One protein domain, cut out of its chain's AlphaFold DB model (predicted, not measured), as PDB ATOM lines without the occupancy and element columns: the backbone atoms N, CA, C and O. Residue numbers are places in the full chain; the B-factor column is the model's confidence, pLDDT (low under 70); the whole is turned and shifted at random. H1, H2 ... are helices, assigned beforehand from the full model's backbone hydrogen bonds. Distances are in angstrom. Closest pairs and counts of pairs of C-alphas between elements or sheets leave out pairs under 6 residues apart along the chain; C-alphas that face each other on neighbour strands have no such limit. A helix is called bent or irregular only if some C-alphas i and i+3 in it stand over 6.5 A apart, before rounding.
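Overview. This is residues 198 to 235 and 246 to 275 of the 443 residues of the protein "Noc2p" of Trichosporon asahii var. asahii (strain CBS 8904) (UniProt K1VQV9). Three helices make an up-and-down bundle, their centres forming a triangle: H1 and H2 fold back on each other as a helical hairpin, and H3, the longest, packs on both. H1 and H3 run side by side in the same direction, while H2 runs back against them at a slant. The printed part has 68 residues with three named helices, H1, H2 and H3 in that order along the chain, and no named strand, and the class is all helix. The whole is compact, with a radius of gyration of the C-alphas of 11.4 A, and the C-alphas span 33 by 22 by 19 A along their three main axes.

Along the chain. The printed part begins at Val 198, and residues 198 to 200 come before the first helix. H1 holds residues 201 to 213, from C-alpha 201 at (158.333, 133.401, 185.891) to C-alpha 213 at (172.417, 144.767, 188.858), a length of 18.3 A. Residues 214 to 216 are the tight link to H2, which holds residues 217 to 231 and measures 20.5 A from its first to its last C-alpha. Residues 232 to 235 follow, then comes the cut, and residues 246 to 252 stand before the last helix. H3 holds residues 253 to 274, 22 residues, and measures 31.0 A from C-alpha 253 at (152.986, 130.921, 176.304) to C-alpha 274 at (181.417, 143.105, 179.007). H3 has a kink of 33 degrees near residue 265. It is irregular, but only just: C-alphas 265 and 268 are 6.7 A apart, and its line is a rough one.

Arrangement. H1, H2 and H3 form a bundle that is up and down, each helix running against the one before it in the chain. H1 and H2 are a helical hairpin and touch, their closest C-alphas being those of Trp 207 and Ser 219 at 5.2 A. They run opposite ways at a steep tilt of 41 degrees, and H2 touches H1 with residues 217 to 223 alone. H2 and H3 touch with 12 pairs of C-alphas within 8 A, the closest being those of Phe 227 and Val 260 at 6.4 A. These two run opposite ways at a steep tilt of 38 degrees, with 9.0 A from centre to centre. H1 and H3 touch with 7 pairs of C-alphas within 8 A, the closest being those of Met 201 and Val 255 at 6.2 A. They run the same way at a shallow tilt of 15 degrees, with 10.2 A from centre to centre. With one of the three pairs at a shallow tilt, the helix packing is mostly crossed, but only just. In H1 and H2 every O i to N i+4 pair is within hydrogen-bond range, and in H3 16 of 18 are.

Size, cuts and confidence. The two C-alphas farthest apart are those of Lys 213 and Glu 235, at 35.0 A, and the first and last printed C-alphas, of Val 198 and Leu 275, are 30.8 A apart. Residues 236 to 245 are cut out, and C-alphas 235 and 246 on the two sides of the cut are 12.1 A apart. The link from H2 to H3 is the link across the cut, with 21 residues between the two helices in the chain, 10 of them not printed. The mean pLDDT of the printed part is 75.1; that of H1 is 85, and those of H2 and H3 are 73 each. In this predicted model 16 printed residues are under 70: residue 217, residues 232 to 235, residues 246 to 247 and residues 267 to 275.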
ATOM      1  N   VAL A 198     161.837 122.848 184.192       83.69
ATOM      2  CA  VAL A 198     160.739 123.746 183.806       83.69
ATOM      3  C   VAL A 198     161.102 125.209 184.081       83.69
ATOM      4  O   VAL A 198     161.492 125.568 185.190       83.69
ATOM      5  N   VAL A 199     160.966 126.076 183.076       84.69
ATOM      6  CA  VAL A 199     161.225 127.519 183.228       84.69
ATOM      7  C   VAL A 199     160.003 128.211 183.832       84.69
ATOM      8  O   VAL A 199     158.916 128.170 183.257       84.69
ATOM      9  N   THR A 200     160.188 128.897 184.963       88.50
ATOM     10  CA  THR A 200     159.130 129.643 185.667       88.50
ATOM     11  C   THR A 200     159.332 131.161 185.594       88.50
ATOM     12  O   THR A 200     160.440 131.661 185.377       88.50
ATOM     13  N   MET A 201     158.264 131.932 185.837       83.94
ATOM     14  CA  MET A 201     158.333 133.401 185.891       83.94
ATOM     15  C   MET A 201     159.285 133.917 186.984       83.94
ATOM     16  O   MET A 201     159.974 134.916 186.767       83.94
ATOM     17  N   LYS A 202     159.376 133.228 188.133       86.00
ATOM     18  CA  LYS A 202     160.297 133.576 189.231       86.00
ATOM     19  C   LYS A 202     161.757 133.511 188.767       86.00
ATOM     20  O   LYS A 202     162.527 134.435 189.018       86.00
ATOM     21  N   MET A 203     162.111 132.486 187.985       85.00
ATOM     22  CA  MET A 203     163.453 132.352 187.406       85.00
ATOM     23  C   MET A 203     163.773 133.480 186.419       85.00
ATOM     24  O   MET A 203     164.870 134.035 186.462       85.00
ATOM     25  N   LEU A 204     162.815 133.875 185.572       86.56
ATOM     26  CA  LEU A 204     163.001 134.997 184.644       86.56
ATOM     27  C   LEU A 204     163.223 136.325 185.377       86.56
ATOM     28  O   LEU A 204     164.065 137.118 184.952       86.56
ATOM     29  N   ARG A 205     162.500 136.563 186.481       88.00
ATOM     30  CA  ARG A 205     162.685 137.753 187.329       88.00
ATOM     31  C   ARG A 205     164.088 137.777 187.941       88.00
ATOM     32  O   ARG A 205     164.797 138.763 187.749       88.00
ATOM     33  N   GLY A 206     164.533 136.669 188.536       88.75
ATOM     34  CA  GLY A 206     165.881 136.562 189.108       88.75
ATOM     35  C   GLY A 206     166.993 136.722 188.066       88.75
ATOM     36  O   GLY A 206     167.970 137.441 188.280       88.75
ATOM     37  N   TRP A 207     166.837 136.130 186.878       87.94
ATOM     38  CA  TRP A 207     167.807 136.314 185.794       87.94
ATOM     39  C   TRP A 207     167.843 137.755 185.285       87.94
ATOM     40  O   TRP A 207     168.928 138.268 185.002       87.94
ATOM     41  N   ARG A 208     166.684 138.417 185.189       85.25
ATOM     42  CA  ARG A 208     166.572 139.829 184.806       85.25
ATOM     43  C   ARG A 208     167.296 140.729 185.806       85.25
ATOM     44  O   ARG A 208     168.086 141.571 185.389       85.25
ATOM     45  N   GLU A 209     167.085 140.530 187.101       88.38
ATOM     46  CA  GLU A 209     167.763 141.314 188.138       88.38
ATOM     47  C   GLU A 209     169.274 141.097 188.142       88.38
ATOM     48  O   GLU A 209     170.031 142.067 188.150       88.38
ATOM     49  N   ALA A 210     169.731 139.850 188.021       82.88
ATOM     50  CA  ALA A 210     171.155 139.539 187.938       82.88
ATOM     51  C   ALA A 210     171.828 140.137 186.683       82.88
ATOM     52  O   ALA A 210     173.015 140.476 186.703       82.88
ATOM     53  N   MET A 211     171.089 140.287 185.580       79.50
ATOM     54  CA  MET A 211     171.574 140.937 184.357       79.50
ATOM     55  C   MET A 211     171.610 142.467 184.454       79.50
ATOM     56  O   MET A 211     172.471 143.089 183.833       79.50
ATOM     57  N   LEU A 212     170.713 143.073 185.233       81.19
ATOM     58  CA  LEU A 212     170.663 144.524 185.423       81.19
ATOM     59  C   LEU A 212     171.622 145.006 186.516       81.19
ATOM     60  O   LEU A 212     172.383 145.935 186.275       81.19
ATOM     61  N   LYS A 213     171.617 144.361 187.689       84.56
ATOM     62  CA  LYS A 213     172.417 144.767 188.858       84.56
ATOM     63  C   LYS A 213     173.891 144.377 188.712       84.56
ATOM     64  O   LYS A 213     174.777 145.174 188.987       84.56
ATOM     65  N   GLN A 214     174.159 143.146 188.271       76.88
ATOM     66  CA  GLN A 214     175.514 142.567 188.262       76.88
ATOM     67  C   GLN A 214     176.073 142.350 186.849       76.88
ATOM     68  O   GLN A 214     177.199 141.877 186.688       76.88
ATOM     69  N   HIS A 215     175.279 142.628 185.808       72.25
ATOM     70  CA  HIS A 215     175.589 142.256 184.427       72.25
ATOM     71  C   HIS A 215     176.032 140.787 184.297       72.25
ATOM     72  O   HIS A 215     176.924 140.462 183.526       72.25
ATOM     73  N   SER A 216     175.449 139.860 185.060       75.00
ATOM     74  CA  SER A 216     175.972 138.492 185.144       75.00
ATOM     75  C   SER A 216     175.870 137.730 183.813       75.00
ATOM     76  O   SER A 216     174.780 137.434 183.316       75.00
ATOM     77  N   LEU A 217     177.023 137.323 183.263       61.12
ATOM     78  CA  LEU A 217     177.097 136.475 182.063       61.12
ATOM     79  C   LEU A 217     176.552 135.061 182.310       61.12
ATOM     80  O   LEU A 217     176.129 134.384 181.372       61.12
ATOM     81  N   ARG A 218     176.537 134.604 183.569       71.62
ATOM     82  CA  ARG A 218     175.987 133.298 183.954       71.62
ATOM     83  C   ARG A 218     174.465 133.292 183.819       71.62
ATOM     84  O   ARG A 218     173.915 132.353 183.248       71.62
ATOM     85  N   SER A 219     173.807 134.355 184.276       80.44
ATOM     86  CA  SER A 219     172.358 134.533 184.125       80.44
ATOM     87  C   SER A 219     171.970 134.768 182.665       80.44
ATOM     88  O   SER A 219     171.007 134.170 182.192       80.44
ATOM     89  N   LEU A 220     172.781 135.526 181.913       72.81
ATOM     90  CA  LEU A 220     172.606 135.682 180.467       72.81
ATOM     91  C   LEU A 220     172.687 134.336 179.728       72.81
ATOM     92  O   LEU A 220     171.849 134.042 178.881       72.81
ATOM     93  N   ARG A 221     173.658 133.480 180.067       70.69
ATOM     94  CA  ARG A 221     173.789 132.149 179.456       70.69
ATOM     95  C   ARG A 221     172.583 131.256 179.752       70.69
ATOM     96  O   ARG A 221     172.091 130.613 178.832       70.69
ATOM     97  N   LYS A 222     172.098 131.220 181.000       77.25
ATOM     98  CA  LYS A 222     170.882 130.467 181.369       77.25
ATOM     99  C   LYS A 222     169.659 130.970 180.584       77.25
ATOM    100  O   LYS A 222     168.940 130.157 180.011       77.25
ATOM    101  N   MET A 223     169.507 132.291 180.462       77.50
ATOM    102  CA  MET A 223     168.451 132.933 179.668       77.50
ATOM    103  C   MET A 223     168.521 132.546 178.181       77.50
ATOM    104  O   MET A 223     167.509 132.189 177.588       77.50
ATOM    105  N   LEU A 224     169.712 132.558 177.574       73.81
ATOM    106  CA  LEU A 224     169.895 132.195 176.163       73.81
ATOM    107  C   LEU A 224     169.713 130.693 175.897       73.81
ATOM    108  O   LEU A 224     169.249 130.320 174.824       73.81
ATOM    109  N   LEU A 225     170.045 129.827 176.859       74.38
ATOM    110  CA  LEU A 225     169.769 128.389 176.769       74.38
ATOM    111  C   LEU A 225     168.269 128.097 176.858       74.38
ATOM    112  O   LEU A 225     167.766 127.284 176.087       74.38
ATOM    113  N   ALA A 226     167.555 128.794 177.744       77.31
ATOM    114  CA  ALA A 226     166.100 128.746 177.783       77.31
ATOM    115  C   ALA A 226     165.495 129.291 176.478       77.31
ATOM    116  O   ALA A 226     164.598 128.671 175.925       77.31
ATOM    117  N   PHE A 227     166.020 130.392 175.930       76.12
ATOM    118  CA  PHE A 227     165.581 130.952 174.646       76.12
ATOM    119  C   PHE A 227     165.831 130.002 173.465       76.12
ATOM    120  O   PHE A 227     164.985 129.876 172.585       76.12
ATOM    121  N   ARG A 228     166.966 129.296 173.454       72.94
ATOM    122  CA  ARG A 228     167.244 128.250 172.463       72.94
ATOM    123  C   ARG A 228     166.227 127.120 172.575       72.94
ATOM    124  O   ARG A 228     165.672 126.724 171.561       72.94
ATOM    125  N   ALA A 229     165.963 126.644 173.790       70.50
ATOM    126  CA  ALA A 229     164.930 125.640 174.010       70.50
ATOM    127  C   ALA A 229     163.564 126.126 173.513       70.50
ATOM    128  O   ALA A 229     162.888 125.391 172.811       70.50
ATOM    129  N   ALA A 230     163.229 127.392 173.783       71.62
ATOM    130  CA  ALA A 230     162.017 128.063 173.318       71.62
ATOM    131  C   ALA A 230     161.879 128.051 171.785       71.62
ATOM    132  O   ALA A 230     160.815 127.742 171.259       71.62
ATOM    133  N   ALA A 231     162.954 128.378 171.066       72.31
ATOM    134  CA  ALA A 231     162.951 128.452 169.606       72.31
ATOM    135  C   ALA A 231     162.754 127.083 168.934       72.31
ATOM    136  O   ALA A 231     162.173 127.022 167.856       72.31
ATOM    137  N   HIS A 232     163.195 126.007 169.591       65.12
ATOM    138  CA  HIS A 232     163.089 124.632 169.094       65.12
ATOM    139  C   HIS A 232     161.873 123.868 169.650       65.12
ATOM    140  O   HIS A 232     161.736 122.680 169.399       65.12
ATOM    141  N   MET A 233     160.957 124.524 170.375       65.50
ATOM    142  CA  MET A 233     159.766 123.861 170.936       65.50
ATOM    143  C   MET A 233     158.764 123.350 169.893       65.50
ATOM    144  O   MET A 233     157.911 122.539 170.232       65.50
ATOM    145  N   ASN A 234     158.821 123.875 168.667       62.06
ATOM    146  CA  ASN A 234     157.851 123.602 167.603       62.06
ATOM    147  C   ASN A 234     158.486 122.897 166.391       62.06
ATOM    148  O   ASN A 234     157.873 122.823 165.327       62.06
ATOM    149  N   GLU A 235     159.734 122.449 166.520       58.06
ATOM    150  CA  GLU A 235     160.368 121.579 165.535       58.06
ATOM    151  C   GLU A 235     160.079 120.143 165.976       58.06
ATOM    152  O   GLU A 235     160.643 119.662 166.955       58.06
ATOM    153  N   THR A 246     167.239 119.637 174.917       63.19
ATOM    154  CA  THR A 246     167.096 120.935 175.560       63.19
ATOM    155  C   THR A 246     166.939 120.725 177.057       63.19
ATOM    156  O   THR A 246     165.930 120.198 177.519       63.19
ATOM    157  N   LYS A 247     167.905 121.223 177.834       69.25
ATOM    158  CA  LYS A 247     167.876 121.200 179.307       69.25
ATOM    159  C   LYS A 247     166.635 121.876 179.920       69.25
ATOM    160  O   LYS A 247     166.290 121.597 181.065       69.25
ATOM    161  N   TYR A 248     165.995 122.782 179.181       75.94
ATOM    162  CA  TYR A 248     164.860 123.575 179.645       75.94
ATOM    163  C   TYR A 248     163.587 123.246 178.865       75.94
ATOM    164  O   TYR A 248     163.630 123.111 177.646       75.94
ATOM    165  N   THR A 249     162.450 123.204 179.558       80.31
ATOM    166  CA  THR A 249     161.111 123.075 178.964       80.31
ATOM    167  C   THR A 249     160.252 124.264 179.388       80.31
ATOM    168  O   THR A 249     160.278 124.669 180.552       80.31
ATOM    169  N   ILE A 250     159.508 124.859 178.452       79.19
ATOM    170  CA  ILE A 250     158.702 126.066 178.702       79.19
ATOM    171  C   ILE A 250     157.220 125.725 178.506       79.19
ATOM    172  O   ILE A 250     156.749 125.669 177.381       79.19
ATOM    173  N   PRO A 251     156.455 125.488 179.576       73.56
ATOM    174  CA  PRO A 251     155.078 125.009 179.450       73.56
ATOM    175  C   PRO A 251     154.061 126.112 179.112       73.56
ATOM    176  O   PRO A 251     152.973 125.809 178.637       73.56
ATOM    177  N   SER A 252     154.380 127.387 179.369       80.50
ATOM    178  CA  SER A 252     153.429 128.501 179.251       80.50
ATOM    179  C   SER A 252     153.824 129.506 178.164       80.50
ATOM    180  O   SER A 252     154.969 129.964 178.101       80.50
ATOM    181  N   ALA A 253     152.841 129.908 177.351       81.19
ATOM    182  CA  ALA A 253     152.986 130.921 176.304       81.19
ATOM    183  C   ALA A 253     153.345 132.313 176.859       81.19
ATOM    184  O   ALA A 253     154.058 133.087 176.216       81.19
ATOM    185  N   GLU A 254     152.907 132.633 178.079       80.75
ATOM    186  CA  GLU A 254     153.246 133.898 178.740       80.75
ATOM    187  C   GLU A 254     154.726 133.940 179.132       80.75
ATOM    188  O   GLU A 254     155.419 134.937 178.898       80.75
ATOM    189  N   VAL A 255     155.232 132.826 179.672       82.62
ATOM    190  CA  VAL A 255     156.649 132.647 180.014       82.62
ATOM    191  C   VAL A 255     157.500 132.723 178.749       82.62
ATOM    192  O   VAL A 255     158.533 133.390 178.755       82.62
ATOM    193  N   PHE A 256     157.040 132.120 177.650       78.56
ATOM    194  CA  PHE A 256     157.696 132.182 176.345       78.56
ATOM    195  C   PHE A 256     157.834 133.622 175.827       78.56
ATOM    196  O   PHE A 256     158.947 134.083 175.569       78.56
ATOM    197  N   ASN A 257     156.730 134.369 175.736       83.94
ATOM    198  CA  ASN A 257     156.756 135.743 175.225       83.94
ATOM    199  C   ASN A 257     157.654 136.643 176.084       83.94
ATOM    200  O   ASN A 257     158.459 137.422 175.563       83.94
ATOM    201  N   LYS A 258     157.582 136.503 177.413       81.69
ATOM    202  CA  LYS A 258     158.431 137.269 178.332       81.69
ATOM    203  C   LYS A 258     159.908 136.891 178.207       81.69
ATOM    204  O   LYS A 258     160.763 137.779 178.211       81.69
ATOM    205  N   LEU A 259     160.220 135.605 178.068       80.94
ATOM    206  CA  LEU A 259     161.572 135.088 177.848       80.94
ATOM    207  C   LEU A 259     162.184 135.646 176.554       80.94
ATOM    208  O   LEU A 259     163.295 136.169 176.576       80.94
ATOM    209  N   VAL A 260     161.441 135.618 175.445       77.56
ATOM    210  CA  VAL A 260     161.885 136.170 174.154       77.56
ATOM    211  C   VAL A 260     162.167 137.670 174.268       77.56
ATOM    212  O   VAL A 260     163.242 138.137 173.890       77.56
ATOM    213  N   LEU A 261     161.235 138.433 174.845       77.38
ATOM    214  CA  LEU A 261     161.382 139.883 174.986       77.38
ATOM    215  C   LEU A 261     162.544 140.269 175.907       77.38
ATOM    216  O   LEU A 261     163.289 141.202 175.608       77.38
ATOM    217  N   THR A 262     162.721 139.557 177.020       75.19
ATOM    218  CA  THR A 262     163.827 139.812 177.953       75.19
ATOM    219  C   THR A 262     165.176 139.440 177.336       75.19
ATOM    220  O   THR A 262     166.118 140.228 177.427       75.19
ATOM    221  N   ALA A 263     165.269 138.311 176.631       71.69
ATOM    222  CA  ALA A 263     166.483 137.924 175.925       71.69
ATOM    223  C   ALA A 263     166.879 138.975 174.876       71.69
ATOM    224  O   ALA A 263     168.019 139.434 174.876       71.69
ATOM    225  N   LEU A 264     165.950 139.430 174.031       74.44
ATOM    226  CA  LEU A 264     166.259 140.401 172.975       74.44
ATOM    227  C   LEU A 264     166.612 141.797 173.513       74.44
ATOM    228  O   LEU A 264     167.518 142.437 172.980       74.44
ATOM    229  N   LYS A 265     165.943 142.266 174.577       75.69
ATOM    230  CA  LYS A 265     166.190 143.602 175.150       75.69
ATOM    231  C   LYS A 265     167.469 143.669 175.990       75.69
ATOM    232  O   LYS A 265     168.229 144.624 175.862       75.69
ATOM    233  N   PHE A 266     167.730 142.674 176.841       72.62
ATOM    234  CA  PHE A 266     168.805 142.763 177.839       72.62
ATOM    235  C   PHE A 266     170.138 142.159 177.381       72.62
ATOM    236  O   PHE A 266     171.189 142.598 177.845       72.62
ATOM    237  N   THR A 267     170.137 141.225 176.425       67.56
ATOM    238  CA  THR A 267     171.378 140.671 175.850       67.56
ATOM    239  C   THR A 267     172.333 141.745 175.309       67.56
ATOM    240  O   THR A 267     173.500 141.724 175.704       67.56
ATOM    241  N   PRO A 268     171.911 142.706 174.458       65.00
ATOM    242  CA  PRO A 268     172.830 143.725 173.951       65.00
ATOM    243  C   PRO A 268     173.376 144.634 175.060       65.00
ATOM    244  O   PRO A 268     174.536 145.026 174.992       65.00
ATOM    245  N   VAL A 269     172.585 144.913 176.101       69.31
ATOM    246  CA  VAL A 269     172.987 145.746 177.249       69.31
ATOM    247  C   VAL A 269     174.085 145.058 178.061       69.31
ATOM    248  O   VAL A 269     175.138 145.641 178.317       69.31
ATOM    249  N   VAL A 270     173.879 143.784 178.409       63.00
ATOM    250  CA  VAL A 270     174.868 142.997 179.158       63.00
ATOM    251  C   VAL A 270     176.133 142.790 178.322       63.00
ATOM    252  O   VAL A 270     177.246 142.944 178.825       63.00
ATOM    253  N   LEU A 271     175.995 142.492 177.028       58.69
ATOM    254  CA  LEU A 271     177.147 142.325 176.142       58.69
ATOM    255  C   LEU A 271     177.925 143.627 175.939       58.69
ATOM    256  O   LEU A 271     179.148 143.570 175.902       58.69
ATOM    257  N   ALA A 272     177.269 144.785 175.857       60.84
ATOM    258  CA  ALA A 272     177.950 146.075 175.739       60.84
ATOM    259  C   ALA A 272     178.821 146.388 176.967       60.84
ATOM    260  O   ALA A 272     179.921 146.919 176.818       60.84
ATOM    261  N   HIS A 273     178.358 146.012 178.163       60.19
ATOM    262  CA  HIS A 273     179.111 146.186 179.403       60.19
ATOM    263  C   HIS A 273     180.373 145.303 179.452       60.19
ATOM    264  O   HIS A 273     181.441 145.758 179.859       60.19
ATOM    265  N   HIS A 274     180.282 144.048 178.998       58.00
ATOM    266  CA  HIS A 274     181.417 143.105 179.007       58.00
ATOM    267  C   HIS A 274     182.334 143.205 177.783       58.00
ATOM    268  O   HIS A 274     183.513 142.855 177.857       58.00
ATOM    269  N   LEU A 275     181.808 143.670 176.651       50.97
ATOM    270  CA  LEU A 275     182.497 143.795 175.367       50.97
ATOM    271  C   LEU A 275     182.272 145.208 174.804       50.97
ATOM    272  O   LEU A 275     181.454 145.395 173.897       50.97
TER     273      LEU A 275